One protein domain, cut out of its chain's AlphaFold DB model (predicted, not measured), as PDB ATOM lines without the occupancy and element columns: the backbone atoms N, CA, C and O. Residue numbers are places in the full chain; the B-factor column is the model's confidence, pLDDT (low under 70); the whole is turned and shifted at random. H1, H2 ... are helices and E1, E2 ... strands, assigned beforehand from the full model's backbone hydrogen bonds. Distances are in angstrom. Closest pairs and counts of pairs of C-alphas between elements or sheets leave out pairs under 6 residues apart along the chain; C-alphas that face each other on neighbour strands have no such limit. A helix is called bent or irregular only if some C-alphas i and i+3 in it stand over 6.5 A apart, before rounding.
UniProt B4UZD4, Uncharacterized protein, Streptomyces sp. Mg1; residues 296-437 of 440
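What this domain is: This is residues 296 to 437 of the 440 residues of an uncharacterized protein of Streptomyces sp. Mg1 (UniProt B4UZD4). What does the model look like? A folded sheet, one sheet bent back on itself and curled like part of a barrel, has the long strands E1, E2 and E5 as one leaf, the short E3, E6 and E7 facing it, and E4 as the hinge. H3 covers E3 of the short leaf, H2 lies near the domain's middle, and H1 only grazes the sheet near the start of E2. What is it made of? The printed part has 142 residues, 68 of them, under half, in seven strands and three helices, class mixed, along the chain E1 H1 E2 H2 E3 E4 E5 E6 H3 E7. The antiparallel sheet runs E1 E2 E5 E4 E3 E6 E7; the whole is compact, radius of gyration of the C-alphas 15.2 A, spanning 42 by 33 by 27 A.

How they stand to each other: How does the long leaf pair? E1, residues 300 to 311, and E2, residues 334 to 347, are antiparallel, with N 305 and O 341 within hydrogen-bond range at 2.9 A. E5, residues 399 to 408, is antiparallel to E2, with N 338 and O 404 at 2.8 A. How does the sheet go on? E4, residues 369 to 372, forms hairpins with E5, N 372 and O 407 at 2.8 A, and with E3, residues 360 to 363, N 370 and O 362 at 3.1 A. E6, residues 416 to 419, neighbours E3, N 361 and O 418 at 2.9 A, and the edge strand E7, residues 433 to 436, N 419 and O 433 at 2.8 A. E3 E4 E5 are a meander, each the antiparallel neighbour of the one before, and with E6, antiparallel neighbour of E3, a Greek key. Where are the helices? H3, residues 426 to 431, is on the sheet at a height of 9.2 A, over E3 and across it at 82 degrees on the local plane; the closest C-alphas of H3 and E6 are Tyr 429 and Ala 418, 5.8 A apart. H2, residues 356 to 359, is on it at a height of 6.7 A, only just over none of the strands, with 2 C-alphas falling on E2; its closest C-alpha pair with E5 is Gly 357 and Thr 404, 6.4 A. H1, residues 314 to 319, is on the sheet but only grazes it; its closest C-alpha pair with E2 is Pro 314 and Thr 334, 5.8 A. How are their backbones? Every O i to N i+4 pair is within hydrogen-bond range in H1, 1 of 2 in H3, and H2 is too short for one.

Where its parts are: Where are the long strands? E1 begins at C-alpha 300, (125.295, 124.046, 153.092), and is 30.7 A long from first to last C-alpha; E2 is 37.1 A and E5 28.2 A. E1 bends by 58 degrees at residue 303 and E2 by 56 degrees at residue 344. Where does the last strand end? E7 ends at C-alpha 436, (121.108, 99.785, 162.570).

The domain as a whole: How large is it? The two C-alphas farthest apart, Lys 324 and Ile 396, are 42.6 A apart, and the printed part has no cut. Which links are long, and where is confidence low? The links H1 to E2, residues 320 to 333, and E4 to E5, residues 373 to 398, are long; pLDDT is under 70 at residues 325, 328 and 376 to 379.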
ATOM      1  N   ASN A 296     116.429 123.911 153.398       83.81
ATOM      2  CA  ASN A 296     116.217 124.964 154.392       83.81
ATOM      3  C   ASN A 296     117.512 125.626 154.911       83.81
ATOM      4  O   ASN A 296     117.424 126.580 155.680       83.81
ATOM      5  N   THR A 297     118.707 125.183 154.498       85.06
ATOM      6  CA  THR A 297     119.972 125.858 154.870       85.06
ATOM      7  C   THR A 297     120.432 126.927 153.890       85.06
ATOM      8  O   THR A 297     121.318 127.712 154.235       85.06
ATOM      9  N   MET A 298     119.835 126.987 152.695       86.25
ATOM     10  CA  MET A 298     120.242 127.902 151.622       86.25
ATOM     11  C   MET A 298     121.732 127.760 151.242       86.25
ATOM     12  O   MET A 298     122.432 128.758 151.079       86.25
ATOM     13  N   GLY A 299     122.216 126.517 151.104       87.62
ATOM     14  CA  GLY A 299     123.511 126.226 150.470       87.62
ATOM     15  C   GLY A 299     124.614 125.699 151.390       87.62
ATOM     16  O   GLY A 299     125.767 126.099 151.230       87.62
ATOM     17  N   GLY A 300     124.296 124.824 152.350       93.56
ATOM     18  CA  GLY A 300     125.295 124.046 153.092       93.56
ATOM     19  C   GLY A 300     125.182 122.550 152.826       93.56
ATOM     20  O   GLY A 300     124.073 122.023 152.777       93.56
ATOM     21  N   LYS A 301     126.324 121.863 152.716       95.75
ATOM     22  CA  LYS A 301     126.383 120.402 152.602       95.75
ATOM     23  C   LYS A 301     127.108 119.781 153.786       95.75
ATOM     24  O   LYS A 301     128.254 120.128 154.092       95.75
ATOM     25  N   PHE A 302     126.443 118.836 154.431       96.19
ATOM     26  CA  PHE A 302     126.841 118.276 155.712       96.19
ATOM     27  C   PHE A 302     127.170 116.795 155.589       96.19
ATOM     28  O   PHE A 302     126.439 116.027 154.981       96.19
ATOM     29  N   GLU A 303     128.236 116.356 156.233       97.06
ATOM     30  CA  GLU A 303     128.395 114.946 156.575       97.06
ATOM     31  C   GLU A 303     127.523 114.650 157.798       97.06
ATOM     32  O   GLU A 303     127.604 115.367 158.798       97.06
ATOM     33  N   VAL A 304     126.677 113.621 157.712       96.88
ATOM     34  CA  VAL A 304     125.727 113.249 158.773       96.88
ATOM     35  C   VAL A 304     126.151 111.932 159.395       96.88
ATOM     36  O   VAL A 304     126.399 110.960 158.688       96.88
ATOM     37  N   THR A 305     126.205 111.888 160.721       97.56
ATOM     38  CA  THR A 305     126.541 110.683 161.486       97.56
ATOM     39  C   THR A 305     125.522 110.472 162.597       97.56
ATOM     40  O   THR A 305     125.437 111.298 163.506       97.56
ATOM     41  N   ALA A 306     124.779 109.363 162.586       97.44
ATOM     42  CA  ALA A 306     124.013 108.948 163.760       97.44
ATOM     43  C   ALA A 306     124.977 108.373 164.805       97.44
ATOM     44  O   ALA A 306     125.691 107.415 164.533       97.44
ATOM     45  N   THR A 307     125.051 108.987 165.983       97.12
ATOM     46  CA  THR A 307     126.066 108.660 167.002       97.12
ATOM     47  C   THR A 307     125.557 107.706 168.070       97.12
ATOM     48  O   THR A 307     126.290 106.816 168.496       97.12
ATOM     49  N   LYS A 308     124.316 107.894 168.524       96.81
ATOM     50  CA  LYS A 308     123.652 107.021 169.495       96.81
ATOM     51  C   LYS A 308     122.144 107.228 169.473       96.81
ATOM     52  O   LYS A 308     121.661 108.304 169.113       96.81
ATOM     53  N   ILE A 309     121.432 106.216 169.950       97.38
ATOM     54  CA  ILE A 309     120.005 106.261 170.248       97.38
ATOM     55  C   ILE A 309     119.843 105.904 171.722       97.38
ATOM     56  O   ILE A 309     120.371 104.888 172.173       97.38
ATOM     57  N   VAL A 310     119.144 106.748 172.473       96.81
ATOM     58  CA  VAL A 310     118.807 106.494 173.877       96.81
ATOM     59  C   VAL A 310     117.326 106.173 173.955       96.81
ATOM     60  O   VAL A 310     116.501 106.967 173.489       96.81
ATOM     61  N   LYS A 311     116.986 105.017 174.529       96.44
ATOM     62  CA  LYS A 311     115.590 104.669 174.790       96.44
ATOM     63  C   LYS A 311     115.124 105.395 176.050       96.44
ATOM     64  O   LYS A 311     115.704 105.250 177.120       96.44
ATOM     65  N   GLY A 312     114.073 106.186 175.910       94.62
ATOM     66  CA  GLY A 312     113.403 106.849 177.012       94.62
ATOM     67  C   GLY A 312     112.466 105.923 177.784       94.62
ATOM     68  O   GLY A 312     112.276 104.751 177.458       94.62
ATOM     69  N   THR A 313     111.857 106.476 178.826       93.25
ATOM     70  CA  THR A 313     110.934 105.770 179.721       93.25
ATOM     71  C   THR A 313     109.476 106.171 179.468       93.25
ATOM     72  O   THR A 313     109.216 107.285 179.003       93.25
ATOM     73  N   PRO A 314     108.499 105.339 179.872       91.25
ATOM     74  CA  PRO A 314     107.083 105.719 179.834       91.25
ATOM     75  C   PRO A 314     106.763 106.981 180.651       91.25
ATOM     76  O   PRO A 314     105.882 107.759 180.291       91.25
ATOM     77  N   ALA A 315     107.505 107.230 181.738       92.06
ATOM     78  CA  ALA A 315     107.363 108.454 182.527       92.06
ATOM     79  C   ALA A 315     107.757 109.703 181.719       92.06
ATOM     80  O   ALA A 315     107.071 110.722 181.789       92.06
ATOM     81  N   GLN A 316     108.813 109.609 180.906       92.31
ATOM     82  CA  GLN A 316     109.203 110.676 179.986       92.31
ATOM     83  C   GLN A 316     108.155 110.879 178.884       92.31
ATOM     84  O   GLN A 316     107.801 112.023 178.620       92.31
ATOM     85  N   ALA A 317     107.600 109.811 178.295       90.62
ATOM     86  CA  ALA A 317     106.514 109.932 177.310       90.62
ATOM     87  C   ALA A 317     105.285 110.655 177.892       90.62
ATOM     88  O   ALA A 317     104.732 111.555 177.263       90.62
ATOM     89  N   LYS A 318     104.911 110.332 179.137       89.19
ATOM     90  CA  LYS A 318     103.832 111.018 179.863       89.19
ATOM     91  C   LYS A 318     104.147 112.492 180.139       89.19
ATOM     92  O   LYS A 318     103.274 113.349 180.007       89.19
ATOM     93  N   SER A 319     105.393 112.806 180.502       87.56
ATOM     94  CA  SER A 319     105.849 114.194 180.673       87.56
ATOM     95  C   SER A 319     105.841 114.981 179.361       87.56
ATOM     96  O   SER A 319     105.718 116.201 179.395       87.56
ATOM     97  N   LEU A 320     105.969 114.297 178.222       86.06
ATOM     98  CA  LEU A 320     105.850 114.867 176.878       86.06
ATOM     99  C   LEU A 320     104.398 114.910 176.375       86.06
ATOM    100  O   LEU A 320     104.162 115.378 175.267       86.06
ATOM    101  N   HIS A 321     103.439 114.450 177.185       85.25
ATOM    102  CA  HIS A 321     102.006 114.385 176.882       85.25
ATOM    103  C   HIS A 321     101.619 113.500 175.694       85.25
ATOM    104  O   HIS A 321     100.512 113.625 175.177       85.25
ATOM    105  N   TRP A 322     102.467 112.557 175.289       85.06
ATOM    106  CA  TRP A 322     102.146 111.643 174.184       85.06
ATOM    107  C   TRP A 322     101.179 110.520 174.566       85.06
ATOM    108  O   TRP A 322     100.672 109.805 173.703       85.06
ATOM    109  N   ASP A 323     100.885 110.384 175.860       74.56
ATOM    110  CA  ASP A 323      99.767 109.589 176.364       74.56
ATOM    111  C   ASP A 323      98.411 110.228 176.020       74.56
ATOM    112  O   ASP A 323      97.387 109.543 175.941       74.56
ATOM    113  N   LYS A 324      98.393 111.543 175.778       71.50
ATOM    114  CA  LYS A 324      97.202 112.279 175.369       71.50
ATOM    115  C   LYS A 324      97.173 112.327 173.851       71.50
ATOM    116  O   LYS A 324      97.984 112.982 173.210       71.50
ATOM    117  N   ARG A 325      96.196 111.639 173.263       65.38
ATOM    118  CA  ARG A 325      95.988 111.574 171.813       65.38
ATOM    119  C   ARG A 325      95.479 112.916 171.272       65.38
ATOM    120  O   ARG A 325      94.299 113.055 170.951       65.38
ATOM    121  N   MET A 326      96.347 113.923 171.226       70.50
ATOM    122  CA  MET A 326      96.019 115.225 170.659       70.50
ATOM    123  C   MET A 326      96.079 115.144 169.127       70.50
ATOM    124  O   MET A 326      97.026 114.579 168.579       70.50
ATOM    125  N   PRO A 327      95.073 115.666 168.400       71.56
ATOM    126  CA  PRO A 327      95.075 115.619 166.942       71.56
ATOM    127  C   PRO A 327      96.327 116.280 166.346       71.56
ATOM    128  O   PRO A 327      96.532 117.485 166.498       71.56
ATOM    129  N   GLY A 328      97.130 115.496 165.623       69.56
ATOM    130  CA  GLY A 328      98.358 115.960 164.969       69.56
ATOM    131  C   GLY A 328      99.627 115.869 165.822       69.56
ATOM    132  O   GLY A 328     100.682 116.279 165.342       69.56
ATOM    133  N   GLU A 329      99.545 115.340 167.045       74.62
ATOM    134  CA  GLU A 329     100.722 114.947 167.822       74.62
ATOM    135  C   GLU A 329     100.989 113.448 167.674       74.62
ATOM    136  O   GLU A 329     100.040 112.664 167.547       74.62
ATOM    137  N   PRO A 330     102.268 113.041 167.667       76.00
ATOM    138  CA  PRO A 330     102.598 111.637 167.554       76.00
ATOM    139  C   PRO A 330     102.194 110.904 168.835       76.00
ATOM    140  O   PRO A 330     102.287 111.435 169.943       76.00
ATOM    141  N   THR A 331     101.749 109.665 168.678       79.88
ATOM    142  CA  THR A 331     101.377 108.799 169.800       79.88
ATOM    143  C   THR A 331     102.476 107.788 170.061       79.88
ATOM    144  O   THR A 331     102.982 107.183 169.119       79.88
ATOM    145  N   GLY A 332     102.804 107.550 171.325       85.62
ATOM    146  CA  GLY A 332     103.777 106.530 171.694       85.62
ATOM    147  C   GLY A 332     104.005 106.469 173.196       85.62
ATOM    148  O   GLY A 332     103.878 107.475 173.895       85.62
ATOM    149  N   ASP A 333     104.351 105.284 173.691       90.50
ATOM    150  CA  ASP A 333     104.730 105.065 175.091       90.50
ATOM    151  C   ASP A 333     106.248 105.159 175.312       90.50
ATOM    152  O   ASP A 333     106.717 105.182 176.451       90.50
ATOM    153  N   THR A 334     107.016 105.238 174.221       93.50
ATOM    154  CA  THR A 334     108.471 105.155 174.244       93.50
ATOM    155  C   THR A 334     109.091 106.310 173.459       93.50
ATOM    156  O   THR A 334     109.044 106.318 172.226       93.50
ATOM    157  N   PRO A 335     109.737 107.275 174.138       94.69
ATOM    158  CA  PRO A 335     110.598 108.241 173.477       94.69
ATOM    159  C   PRO A 335     111.899 107.587 173.046       94.69
ATOM    160  O   PRO A 335     112.496 106.813 173.787       94.69
ATOM    161  N   TYR A 336     112.392 107.967 171.880       96.12
ATOM    162  CA  TYR A 336     113.732 107.645 171.425       96.12
ATOM    163  C   TYR A 336     114.483 108.941 171.149       96.12
ATOM    164  O   TYR A 336     114.096 109.722 170.279       96.12
ATOM    165  N   PHE A 337     115.562 109.175 171.894       95.81
ATOM    166  CA  PHE A 337     116.418 110.348 171.743       95.81
ATOM    167  C   PHE A 337     117.594 109.985 170.832       95.81
ATOM    168  O   PHE A 337     118.510 109.259 171.226       95.81
ATOM    169  N   VAL A 338     117.550 110.465 169.595       96.50
ATOM    170  CA  VAL A 338     118.493 110.141 168.523       96.50
ATOM    171  C   VAL A 338     119.474 111.293 168.344       96.50
ATOM    172  O   VAL A 338     119.077 112.432 168.117       96.50
ATOM    173  N   TYR A 339     120.767 110.998 168.432       96.06
ATOM    174  CA  TYR A 339     121.822 112.005 168.375       96.06
ATOM    175  C   TYR A 339     122.543 111.952 167.034       96.06
ATOM    176  O   TYR A 339     123.238 110.978 166.733       96.06
ATOM    177  N   PHE A 340     122.449 113.031 166.269       96.31
ATOM    178  CA  PHE A 340     123.123 113.190 164.986       96.31
ATOM    179  C   PHE A 340     124.248 114.205 165.096       96.31
ATOM    180  O   PHE A 340     124.033 115.308 165.589       96.31
ATOM    181  N   THR A 341     125.431 113.865 164.598       96.81
ATOM    182  CA  THR A 341     126.508 114.832 164.384       96.81
ATOM    183  C   THR A 341     126.519 115.265 162.929       96.81
ATOM    184  O   THR A 341     126.599 114.426 162.032       96.81
ATOM    185  N   TYR A 342     126.445 116.575 162.716       96.00
ATOM    186  CA  TYR A 342     126.528 117.222 161.415       96.00
ATOM    187  C   TYR A 342     127.850 117.962 161.317       96.00
ATOM    188  O   TYR A 342     128.149 118.786 162.183       96.00
ATOM    189  N   THR A 343     128.610 117.694 160.261       97.38
ATOM    190  CA  THR A 343     129.859 118.402 159.966       97.38
ATOM    191  C   THR A 343     129.721 119.137 158.645       97.38
ATOM    192  O   THR A 343     129.507 118.488 157.621       97.38
ATOM    193  N   LEU A 344     129.849 120.467 158.634       97.38
ATOM    194  CA  LEU A 344     129.795 121.227 157.381       97.38
ATOM    195  C   LEU A 344     131.044 120.915 156.545       97.38
ATOM    196  O   LEU A 344     132.163 121.184 156.980       97.38
ATOM    197  N   LYS A 345     130.864 120.358 155.346       97.88
ATOM    198  CA  LYS A 345     131.970 120.048 154.425       97.88
ATOM    199  C   LYS A 345     132.061 121.049 153.280       97.88
ATOM    200  O   LYS A 345     133.164 121.390 152.869       97.88
ATOM    201  N   GLU A 346     130.922 121.540 152.793       97.56
ATOM    202  CA  GLU A 346     130.864 122.476 151.667       97.56
ATOM    203  C   GLU A 346     129.785 123.541 151.871       97.56
ATOM    204  O   GLU A 346     128.774 123.308 152.536       97.56
ATOM    205  N   GLY A 347     129.969 124.693 151.226       95.50
ATOM    206  CA  GLY A 347     128.969 125.756 151.182       95.50
ATOM    207  C   GLY A 347     128.966 126.670 152.408       95.50
ATOM    208  O   GLY A 347     129.898 126.680 153.212       95.50
ATOM    209  N   LYS A 348     127.926 127.499 152.509       93.19
ATOM    210  CA  LYS A 348     127.757 128.483 153.584       93.19
ATOM    211  C   LYS A 348     126.272 128.634 153.932       93.19
ATOM    212  O   LYS A 348     125.600 129.470 153.321       93.19
ATOM    213  N   PRO A 349     125.776 127.864 154.918       91.88
ATOM    214  CA  PRO A 349     124.424 128.020 155.436       91.88
ATOM    215  C   PRO A 349     124.143 129.474 155.824       91.88
ATOM    216  O   PRO A 349     124.953 130.097 156.514       91.88
ATOM    217  N   GLN A 350     122.996 130.004 155.403       86.19
ATOM    218  CA  GLN A 350     122.572 131.374 155.739       86.19
ATOM    219  C   GLN A 350     121.603 131.421 156.926       86.19
ATOM    220  O   GLN A 350     121.254 132.498 157.401       86.19
ATOM    221  N   VAL A 351     121.160 130.257 157.400       83.25
ATOM    222  CA  VAL A 351     120.107 130.141 158.408       83.25
ATOM    223  C   VAL A 351     120.691 129.621 159.724       83.25
ATOM    224  O   VAL A 351     121.480 128.673 159.758       83.25
ATOM    225  N   ALA A 352     120.303 130.270 160.819       84.31
ATOM    226  CA  ALA A 352     120.633 129.881 162.186       84.31
ATOM    227  C   ALA A 352     119.723 128.735 162.663       84.31
ATOM    228  O   ALA A 352     118.555 128.687 162.288       84.31
ATOM    229  N   ASN A 353     120.235 127.841 163.516       82.50
ATOM    230  CA  ASN A 353     119.451 126.794 164.200       82.50
ATOM    231  C   ASN A 353     118.533 125.942 163.302       82.50
ATOM    232  O   ASN A 353     117.431 125.580 163.704       82.50
ATOM    233  N   VAL A 354     118.968 125.636 162.079       84.94
ATOM    234  CA  VAL A 354     118.172 124.825 161.150       84.94
ATOM    235  C   VAL A 354     117.896 123.438 161.725       84.94
ATOM    236  O   VAL A 354     118.813 122.778 162.214       84.94
ATOM    237  N   ASP A 355     116.648 122.982 161.608       86.31
ATOM    238  CA  ASP A 355     116.271 121.595 161.871       86.31
ATOM    239  C   ASP A 355     116.857 120.690 160.786       86.31
ATOM    240  O   ASP A 355     116.269 120.456 159.728       86.31
ATOM    241  N   LEU A 356     118.075 120.217 161.041       88.19
ATOM    242  CA  LEU A 356     118.771 119.309 160.142       88.19
ATOM    243  C   LEU A 356     118.182 117.894 160.207       88.19
ATOM    244  O   LEU A 356     118.321 117.172 159.228       88.19
ATOM    245  N   GLY A 357     117.494 117.530 161.298       86.69
ATOM    246  CA  GLY A 357     116.951 116.194 161.572       86.69
ATOM    247  C   GLY A 357     115.622 115.869 160.887       86.69
ATOM    248  O   GLY A 357     115.128 114.753 161.034       86.69
ATOM    249  N   ALA A 358     115.035 116.812 160.143       84.69
ATOM    250  CA  ALA A 358     113.721 116.663 159.513       84.69
ATOM    251  C   ALA A 358     113.607 115.490 158.519       84.69
ATOM    252  O   ALA A 358     112.502 115.025 158.251       84.69
ATOM    253  N   HIS A 359     114.737 115.009 158.002       87.56
ATOM    254  CA  HIS A 359     114.823 113.964 156.979       87.56
ATOM    255  C   HIS A 359     115.187 112.577 157.537       87.56
ATOM    256  O   HIS A 359     115.490 111.654 156.780       87.56
ATOM    257  N   ALA A 360     115.188 112.426 158.863       92.38
ATOM    258  CA  ALA A 360     115.342 111.131 159.510       92.38
ATOM    259  C   ALA A 360     113.994 110.416 159.651       92.38
ATOM    260  O   ALA A 360     112.996 111.023 160.041       92.38
ATOM    261  N   ALA A 361     113.992 109.101 159.435       94.38
ATOM    262  CA  ALA A 361     112.844 108.239 159.689       94.38
ATOM    263  C   ALA A 361     113.235 107.016 160.527       94.38
ATOM    264  O   ALA A 361     114.283 106.406 160.313       94.38
ATOM    265  N   ALA A 362     112.369 106.648 161.469       95.62
ATOM    266  CA  ALA A 362     112.505 105.455 162.294       95.62
ATOM    267  C   ALA A 362     111.589 104.352 161.742       95.62
ATOM    268  O   ALA A 362     110.361 104.425 161.863       95.62
ATOM    269  N   LEU A 363     112.196 103.365 161.085       95.31
ATOM    270  CA  LEU A 363     111.514 102.373 160.255       95.31
ATOM    271  C   LEU A 363     111.703 100.951 160.798       95.31
ATOM    272  O   LEU A 363     112.725 100.644 161.413       95.31
ATOM    273  N   ASP A 364     110.732 100.073 160.561       94.38
ATOM    274  CA  ASP A 364     110.860  98.635 160.819       94.38
ATOM    275  C   ASP A 364     111.609  97.906 159.683       94.38
ATOM    276  O   ASP A 364     112.072  98.505 158.708       94.38
ATOM    277  N   MET A 365     111.726  96.580 159.784       91.94
ATOM    278  CA  MET A 365     112.364  95.766 158.741       91.94
ATOM    279  C   MET A 365     111.582  95.724 157.420       91.94
ATOM    280  O   MET A 365     112.156  95.340 156.403       91.94
ATOM    281  N   ASN A 366     110.319  96.152 157.406       90.56
ATOM    282  CA  ASN A 366     109.481  96.233 156.213       90.56
ATOM    283  C   ASN A 366     109.494  97.630 155.570       90.56
ATOM    284  O   ASN A 366     108.858  97.812 154.535       90.56
ATOM    285  N   GLY A 367     110.185  98.607 156.169       90.06
ATOM    286  CA  GLY A 367     110.183  99.995 155.703       90.06
ATOM    287  C   GLY A 367     109.017 100.836 156.227       90.06
ATOM    288  O   GLY A 367     108.896 101.996 155.842       90.06
ATOM    289  N   ALA A 368     108.175 100.296 157.110       92.00
ATOM    290  CA  ALA A 368     107.074 101.039 157.707       92.00
ATOM    291  C   ALA A 368     107.584 101.972 158.812       92.00
ATOM    292  O   ALA A 368     108.440 101.594 159.613       92.00
ATOM    293  N   LYS A 369     107.034 103.190 158.885       92.62
ATOM    294  CA  LYS A 369     107.286 104.118 159.997       92.62
ATOM    295  C   LYS A 369     106.643 103.572 161.263       92.62
ATOM    296  O   LYS A 369     105.428 103.424 161.321       92.62
ATOM    297  N   VAL A 370     107.473 103.282 162.261       94.38
ATOM    298  CA  VAL A 370     107.034 102.727 163.556       94.38
ATOM    299  C   VAL A 370     107.376 103.631 164.738       94.38
ATOM    300  O   VAL A 370     106.939 103.383 165.858       94.38
ATOM    301  N   ALA A 371     108.114 104.713 164.485       94.06
ATOM    302  CA  ALA A 371     108.188 105.842 165.395       94.06
ATOM    303  C   ALA A 371     108.125 107.160 164.612       94.06
ATOM    304  O   ALA A 371     108.750 107.317 163.559       94.06
ATOM    305  N   GLU A 372     107.359 108.108 165.134       91.44
ATOM    306  CA  GLU A 372     107.075 109.387 164.500       91.44
ATOM    307  C   GLU A 372     107.856 110.513 165.166       91.44
ATOM    308  O   GLU A 372     108.011 110.574 166.386       91.44
ATOM    309  N   ARG A 373     108.344 111.445 164.354       90.06
ATOM    310  CA  ARG A 373     108.986 112.655 164.851       90.06
ATOM    311  C   ARG A 373     107.903 113.692 165.174       90.06
ATOM    312  O   ARG A 373     107.104 113.992 164.286       90.06
ATOM    313  N   PRO A 374     107.862 114.271 166.385       84.25
ATOM    314  CA  PRO A 374     106.928 115.343 166.685       84.25
ATOM    315  C   PRO A 374     107.240 116.578 165.832       84.25
ATOM    316  O   PRO A 374     108.401 116.900 165.576       84.25
ATOM    317  N   THR A 375     106.188 117.279 165.402       70.56
ATOM    318  CA  THR A 375     106.292 118.511 164.599       70.56
ATOM    319  C   THR A 375     107.001 119.628 165.364       70.56
ATOM    320  O   THR A 375     107.776 120.386 164.791       70.56
ATOM    321  N   VAL A 376     106.762 119.699 166.674       66.06
ATOM    322  CA  VAL A 376     107.482 120.581 167.593       66.06
ATOM    323  C   VAL A 376     108.637 119.780 168.173       66.06
ATOM    324  O   VAL A 376     108.423 118.649 168.602       66.06
ATOM    325  N   HIS A 377     109.845 120.351 168.230       62.19
ATOM    326  CA  HIS A 377     110.964 119.746 168.957       62.19
ATOM    327  C   HIS A 377     110.642 119.674 170.459       62.19
ATOM    328  O   HIS A 377     111.022 120.534 171.250       62.19
ATOM    329  N   THR A 378     109.898 118.640 170.837       59.09
ATOM    330  CA  THR A 378     109.578 118.234 172.197       59.09
ATOM    331  C   THR A 378     110.568 117.142 172.581       59.09
ATOM    332  O   THR A 378     110.902 116.263 171.790       59.09
ATOM    333  N   GLY A 379     111.149 117.255 173.767       63.41
ATOM    334  CA  GLY A 379     112.296 116.427 174.150       63.41
ATOM    335  C   GLY A 379     113.058 116.936 175.361       63.41
ATOM    336  O   GLY A 379     113.895 116.208 175.894       63.41
ATOM    337  N   TYR A 380     112.748 118.155 175.808       78.94
ATOM    338  CA  TYR A 380     113.274 118.759 177.027       78.94
ATOM    339  C   TYR A 380     112.587 118.165 178.257       78.94
ATOM    340  O   TYR A 380     111.753 118.788 178.905       78.94
ATOM    341  N   VAL A 381     112.931 116.917 178.541       85.75
ATOM    342  CA  VAL A 381     112.612 116.223 179.787       85.75
ATOM    343  C   VAL A 381     113.913 115.817 180.457       85.75
ATOM    344  O   VAL A 381     114.955 115.719 179.804       85.75
ATOM    345  N   GLU A 382     113.875 115.572 181.762       87.12
ATOM    346  CA  GLU A 382     115.041 115.068 182.481       87.12
ATOM    347  C   GLU A 382     115.541 113.763 181.838       87.12
ATOM    348  O   GLU A 382     114.762 112.847 181.574       87.12
ATOM    349  N   GLY A 383     116.838 113.702 181.517       86.69
ATOM    350  CA  GLY A 383     117.446 112.578 180.792       86.69
ATOM    351  C   GLY A 383     117.092 112.486 179.299       86.69
ATOM    352  O   GLY A 383     117.480 111.513 178.654       86.69
ATOM    353  N   GLY A 384     116.360 113.463 178.754       90.38
ATOM    354  CA  GLY A 384     115.986 113.551 177.343       90.38
ATOM    355  C   GLY A 384     117.014 114.275 176.473       90.38
ATOM    356  O   GLY A 384     118.225 114.190 176.693       90.38
ATOM    357  N   CYS A 385     116.534 114.993 175.454       91.88
ATOM    358  CA  CYS A 385     117.403 115.807 174.608       91.88
ATOM    359  C   CYS A 385     117.879 117.057 175.363       91.88
ATOM    360  O   CYS A 385     117.051 117.782 175.922       91.88
ATOM    361  N   PRO A 386     119.188 117.370 175.345       90.69
ATOM    362  CA  PRO A 386     119.667 118.639 175.871       90.69
ATOM    363  C   PRO A 386     119.163 119.798 175.007       90.69
ATOM    364  O   PRO A 386     118.973 119.646 173.798       90.69
ATOM    365  N   VAL A 387     119.008 120.977 175.616       85.44
ATOM    366  CA  VAL A 387     118.763 122.219 174.872       85.44
ATOM    367  C   VAL A 387     119.970 122.480 173.967       85.44
ATOM    368  O   VAL A 387     121.084 122.628 174.483       85.44
ATOM    369  N   PRO A 388     119.801 122.493 172.631       82.75
ATOM    370  CA  PRO A 388     120.922 122.709 171.736       82.75
ATOM    371  C   PRO A 388     121.461 124.137 171.914       82.75
ATOM    372  O   PRO A 388     120.680 125.075 172.096       82.75
ATOM    373  N   PRO A 389     122.787 124.341 171.848       82.75
ATOM    374  CA  PRO A 389     123.344 125.683 171.870       82.75
ATOM    375  C   PRO A 389     122.872 126.463 170.637       82.75
ATOM    376  O   PRO A 389     122.919 125.954 169.517       82.75
ATOM    377  N   ILE A 390     122.464 127.716 170.840       84.06
ATOM    378  CA  ILE A 390     122.090 128.622 169.750       84.06
ATOM    379  C   ILE A 390     123.322 128.921 168.898       84.06
ATOM    380  O   ILE A 390     124.381 129.286 169.416       84.06
ATOM    381  N   TYR A 391     123.171 128.829 167.580       83.94
ATOM    382  CA  TYR A 391     124.225 129.161 166.642       83.94
ATOM    383  C   TYR A 391     123.774 130.045 165.501       83.94
ATOM    384  O   TYR A 391     122.741 129.827 164.880       83.94
ATOM    385  N   LEU A 392     124.610 131.039 165.210       86.62
ATOM    386  CA  LEU A 392     124.319 132.068 164.217       86.62
ATOM    387  C   LEU A 392     124.944 131.778 162.850       86.62
ATOM    388  O   LEU A 392     124.553 132.386 161.862       86.62
ATOM    389  N   ARG A 393     125.945 130.896 162.792       89.88
ATOM    390  CA  ARG A 393     126.688 130.586 161.569       89.88
ATOM    391  C   ARG A 393     127.358 129.222 161.649       89.88
ATOM    392  O   ARG A 393     127.543 128.697 162.747       89.88
ATOM    393  N   TRP A 394     127.764 128.734 160.486       93.75
ATOM    394  CA  TRP A 394     128.629 127.575 160.322       93.75
ATOM    395  C   TRP A 394     129.887 127.969 159.565       93.75
ATOM    396  O   TRP A 394     129.801 128.650 158.540       93.75
ATOM    397  N   ASP A 395     131.024 127.499 160.058       94.56
ATOM    398  CA  ASP A 395     132.291 127.518 159.343       94.56
ATOM    399  C   ASP A 395     132.581 126.109 158.780       94.56
ATOM    400  O   ASP A 395     132.132 125.097 159.321       94.56
ATOM    401  N   ILE A 396     133.280 126.018 157.642       97.12
ATOM    402  CA  ILE A 396     133.630 124.714 157.051       97.12
ATOM    403  C   ILE A 396     134.515 123.947 158.040       97.12
ATOM    404  O   ILE A 396     135.515 124.473 158.523       97.12
ATOM    405  N   GLY A 397     134.154 122.694 158.310       97.38
ATOM    406  CA  GLY A 397     134.785 121.852 159.322       97.38
ATOM    407  C   GLY A 397     134.121 121.919 160.698       97.38
ATOM    408  O   GLY A 397     134.437 121.077 161.535       97.38
ATOM    409  N   ASP A 398     133.182 122.844 160.936       95.94
ATOM    410  CA  ASP A 398     132.391 122.851 162.168       95.94
ATOM    411  C   ASP A 398     131.576 121.563 162.281       95.94
ATOM    412  O   ASP A 398     130.837 121.201 161.359       95.94
ATOM    413  N   SER A 399     131.647 120.929 163.451       96.00
ATOM    414  CA  SER A 399     130.834 119.771 163.818       96.00
ATOM    415  C   SER A 399     129.904 120.109 164.976       96.00
ATOM    416  O   SER A 399     130.321 120.717 165.964       96.00
ATOM    417  N   ARG A 400     128.642 119.683 164.887       94.19
ATOM    418  CA  ARG A 400     127.654 119.858 165.961       94.19
ATOM    419  C   ARG A 400     126.805 118.618 166.124       94.19
ATOM    420  O   ARG A 400     126.318 118.075 165.135       94.19
ATOM    421  N   THR A 401     126.580 118.219 167.370       94.38
ATOM    422  CA  THR A 401     125.662 117.130 167.700       94.38
ATOM    423  C   THR A 401     124.308 117.700 168.095       94.38
ATOM    424  O   THR A 401     124.210 118.457 169.060       94.38
ATOM    425  N   LEU A 402     123.268 117.331 167.355       92.81
ATOM    426  CA  LEU A 402     121.883 117.686 167.632       92.81
ATOM    427  C   LEU A 402     121.117 116.439 168.064       92.81
ATOM    428  O   LEU A 402     121.384 115.335 167.588       92.81
ATOM    429  N   CYS A 403     120.166 116.631 168.969       93.56
ATOM    430  CA  CYS A 403     119.293 115.575 169.451       93.56
ATOM    431  C   CYS A 403     117.903 115.744 168.832       93.56
ATOM    432  O   CYS A 403     117.320 116.826 168.876       93.56
ATOM    433  N   THR A 404     117.391 114.675 168.239       92.81
ATOM    434  CA  THR A 404     116.055 114.588 167.655       92.81
ATOM    435  C   THR A 404     115.279 113.507 168.384       92.81
ATOM    436  O   THR A 404     115.839 112.489 168.780       92.81
ATOM    437  N   VAL A 405     113.986 113.731 168.568       93.38
ATOM    438  CA  VAL A 405     113.123 112.820 169.312       93.38
ATOM    439  C   VAL A 405     112.190 112.089 168.361       93.38
ATOM    440  O   VAL A 405     111.672 112.693 167.428       93.38
ATOM    441  N   PHE A 406     111.966 110.803 168.616       94.62
ATOM    442  CA  PHE A 406     110.924 110.007 167.977       94.62
ATOM    443  C   PHE A 406     110.011 109.415 169.049       94.62
ATOM    444  O   PHE A 406     110.495 108.856 170.031       94.62
ATOM    445  N   ALA A 407     108.705 109.530 168.858       93.75
ATOM    446  CA  ALA A 407     107.695 108.846 169.648       93.75
ATOM    447  C   ALA A 407     107.385 107.511 168.973       93.75
ATOM    448  O   ALA A 407     106.919 107.483 167.836       93.75
ATOM    449  N   GLY A 408     107.683 106.405 169.646       92.94
ATOM    450  CA  GLY A 408     107.348 105.074 169.157       92.94
ATOM    451  C   GLY A 408     106.647 104.237 170.212       92.94
ATOM    452  O   GLY A 408     106.337 104.702 171.311       92.94
ATOM    453  N   ASP A 409     106.425 102.980 169.853       91.44
ATOM    454  CA  ASP A 409     105.777 101.977 170.690       91.44
ATOM    455  C   ASP A 409     106.807 100.921 171.117       91.44
ATOM    456  O   ASP A 409     107.589 100.424 170.299       91.44
ATOM    457  N   GLN A 410     106.835 100.572 172.404       90.44
ATOM    458  CA  GLN A 410     107.710  99.520 172.915       90.44
ATOM    459  C   GLN A 410     107.421  98.150 172.284       90.44
ATOM    460  O   GLN A 410     108.339  97.337 172.156       90.44
ATOM    461  N   SER A 411     106.167  97.880 171.920       92.44
ATOM    462  CA  SER A 411     105.738  96.621 171.307       92.44
ATOM    463  C   SER A 411     106.187  96.478 169.851       92.44
ATOM    464  O   SER A 411     106.282  95.355 169.355       92.44
ATOM    465  N   ASN A 412     106.519  97.590 169.189       94.06
ATOM    466  CA  ASN A 412     106.980  97.624 167.806       94.06
ATOM    467  C   ASN A 412     108.179  98.579 167.645       94.06
ATOM    468  O   ASN A 412     108.047  99.662 167.064       94.06
ATOM    469  N   PRO A 413     109.354  98.221 168.200       94.19
ATOM    470  CA  PRO A 413     110.518  99.091 168.163       94.19
ATOM    471  C   PRO A 413     111.056  99.238 166.730       94.19
ATOM    472  O   PRO A 413     111.013  98.279 165.953       94.19
ATOM    473  N   PRO A 414     111.634 100.399 166.371       96.56
ATOM    474  CA  PRO A 414     112.267 100.560 165.070       96.56
ATOM    475  C   PRO A 414     113.464  99.619 164.893       96.56
ATOM    476  O   PRO A 414     114.161  99.278 165.848       96.56
ATOM    477  N   ALA A 415     113.722  99.238 163.645       96.19
ATOM    478  CA  ALA A 415     114.859  98.409 163.251       96.19
ATOM    479  C   ALA A 415     115.931  99.211 162.498       96.19
ATOM    480  O   ALA A 415     117.115  98.866 162.522       96.19
ATOM    481  N   ARG A 416     115.530 100.301 161.832       96.31
ATOM    482  CA  ARG A 416     116.401 101.165 161.035       96.31
ATOM    483  C   ARG A 416     116.157 102.630 161.342       96.31
ATOM    484  O   ARG A 416     115.021 103.086 161.425       96.31
ATOM    485  N   LEU A 417     117.249 103.375 161.442       97.00
ATOM    486  CA  LEU A 417     117.229 104.827 161.357       97.00
ATOM    487  C   LEU A 417     117.628 105.201 159.932       97.00
ATOM    488  O   LEU A 417     118.808 105.151 159.594       97.00
ATOM    489  N   ALA A 418     116.652 105.499 159.085       94.31
ATOM    490  CA  ALA A 418     116.881 105.848 157.691       94.31
ATOM    491  C   ALA A 418     117.058 107.357 157.513       94.31
ATOM    492  O   ALA A 418     116.488 108.162 158.252       94.31
ATOM    493  N   TRP A 419     117.839 107.723 156.504       90.31
ATOM    494  CA  TRP A 419     118.144 109.100 156.160       90.31
ATOM    495  C   TRP A 419     118.227 109.272 154.653       90.31
ATOM    496  O   TRP A 419     119.013 108.603 153.974       90.31
ATOM    497  N   SER A 420     117.432 110.195 154.124       83.38
ATOM    498  CA  SER A 420     117.459 110.539 152.707       83.38
ATOM    499  C   SER A 420     116.978 111.974 152.489       83.38
ATOM    500  O   SER A 420     116.017 112.421 153.109       83.38
ATOM    501  N   THR A 421     117.663 112.710 151.613       73.69
ATOM    502  CA  THR A 421     117.259 114.059 151.176       73.69
ATOM    503  C   THR A 421     116.137 114.025 150.162       73.69
ATOM    504  O   THR A 421     115.302 114.925 150.136       73.69
ATOM    505  N   ASP A 422     116.113 112.969 149.357       73.81
ATOM    506  CA  ASP A 422     115.313 112.870 148.142       73.81
ATOM    507  C   ASP A 422     114.111 111.957 148.402       73.81
ATOM    508  O   ASP A 422     113.818 111.030 147.651       73.81
ATOM    509  N   VAL A 423     113.454 112.164 149.545       76.12
ATOM    510  CA  VAL A 423     112.312 111.349 149.957       76.12
ATOM    511  C   VAL A 423     111.067 111.897 149.287       76.12
ATOM    512  O   VAL A 423     110.559 112.953 149.663       76.12
ATOM    513  N   THR A 424     110.547 111.144 148.326       75.12
ATOM    514  CA  THR A 424     109.207 111.371 147.770       75.12
ATOM    515  C   THR A 424     108.223 110.292 148.211       75.12
ATOM    516  O   THR A 424     107.018 110.531 148.259       75.12
ATOM    517  N   THR A 425     108.742 109.122 148.592       81.00
ATOM    518  CA  THR A 425     107.992 107.937 149.011       81.00
ATOM    519  C   THR A 425     108.685 107.228 150.178       81.00
ATOM    520  O   THR A 425     109.875 107.427 150.424       81.00
ATOM    521  N   ASP A 426     107.965 106.357 150.889       77.56
ATOM    522  CA  ASP A 426     108.562 105.543 151.961       77.56
ATOM    523  C   ASP A 426     109.624 104.560 151.421       77.56
ATOM    524  O   ASP A 426     110.616 104.276 152.092       77.56
ATOM    525  N   GLU A 427     109.490 104.118 150.169       81.75
ATOM    526  CA  GLU A 427     110.473 103.263 149.490       81.75
ATOM    527  C   GLU A 427     111.817 103.971 149.261       81.75
ATOM    528  O   GLU A 427     112.862 103.319 149.200       81.75
ATOM    529  N   ASP A 428     111.820 105.303 149.159       84.56
ATOM    530  CA  ASP A 428     113.051 106.079 148.982       84.56
ATOM    531  C   ASP A 428     113.936 106.026 150.231       84.56
ATOM    532  O   ASP A 428     115.164 106.033 150.116       84.56
ATOM    533  N   TYR A 429     113.345 105.869 151.422       85.12
ATOM    534  CA  TYR A 429     114.121 105.641 152.642       85.12
ATOM    535  C   TYR A 429     114.871 104.313 152.615       85.12
ATOM    536  O   TYR A 429     115.990 104.235 153.118       85.12
ATOM    537  N   MET A 430     114.293 103.281 152.000       86.00
ATOM    538  CA  MET A 430     114.924 101.962 151.921       86.00
ATOM    539  C   MET A 430     116.133 101.931 150.982       86.00
ATOM    540  O   MET A 430     117.011 101.081 151.132       86.00
ATOM    541  N   LYS A 431     116.191 102.881 150.041       86.50
ATOM    542  CA  LYS A 431     117.320 103.098 149.124       86.50
ATOM    543  C   LYS A 431     118.385 104.031 149.718       86.50
ATOM    544  O   LYS A 431     119.509 104.066 149.220       86.50
ATOM    545  N   GLY A 432     118.018 104.812 150.735       86.94
ATOM    546  CA  GLY A 432     118.880 105.780 151.405       86.94
ATOM    547  C   GLY A 432     119.899 105.148 152.353       86.94
ATOM    548  O   GLY A 432     119.949 103.934 152.563       86.94
ATOM    549  N   ALA A 433     120.727 106.001 152.959       91.56
ATOM    550  CA  ALA A 433     121.600 105.566 154.040       91.56
ATOM    551  C   ALA A 433     120.740 105.187 155.252       91.56
ATOM    552  O   ALA A 433     119.796 105.897 155.598       91.56
ATOM    553  N   SER A 434     121.063 104.078 155.911       95.44
ATOM    554  CA  SER A 434     120.390 103.699 157.149       95.44
ATOM    555  C   SER A 434     121.382 103.174 158.166       95.44
ATOM    556  O   SER A 434     122.325 102.467 157.813       95.44
ATOM    557  N   TRP A 435     121.150 103.500 159.432       97.25
ATOM    558  CA  TRP A 435     121.866 102.913 160.555       97.25
ATOM    559  C   TRP A 435     121.043 101.797 161.185       97.25
ATOM    560  O   TRP A 435     119.808 101.842 161.194       97.25
ATOM    561  N   GLU A 436     121.736 100.804 161.733       96.88
ATOM    562  CA  GLU A 436     121.108  99.785 162.570       96.88
ATOM    563  C   GLU A 436     120.551 100.431 163.842       96.88
ATOM    564  O   GLU A 436     121.266 101.138 164.561       96.88
ATOM    565  N   TRP A 437     119.273 100.195 164.136       96.56
ATOM    566  CA  TRP A 437     118.648 100.768 165.318       96.56
ATOM    567  C   TRP A 437     119.130 100.071 166.593       96.56
ATOM    568  O   TRP A 437     118.630  99.024 166.994       96.56
TER     569      TRP A 437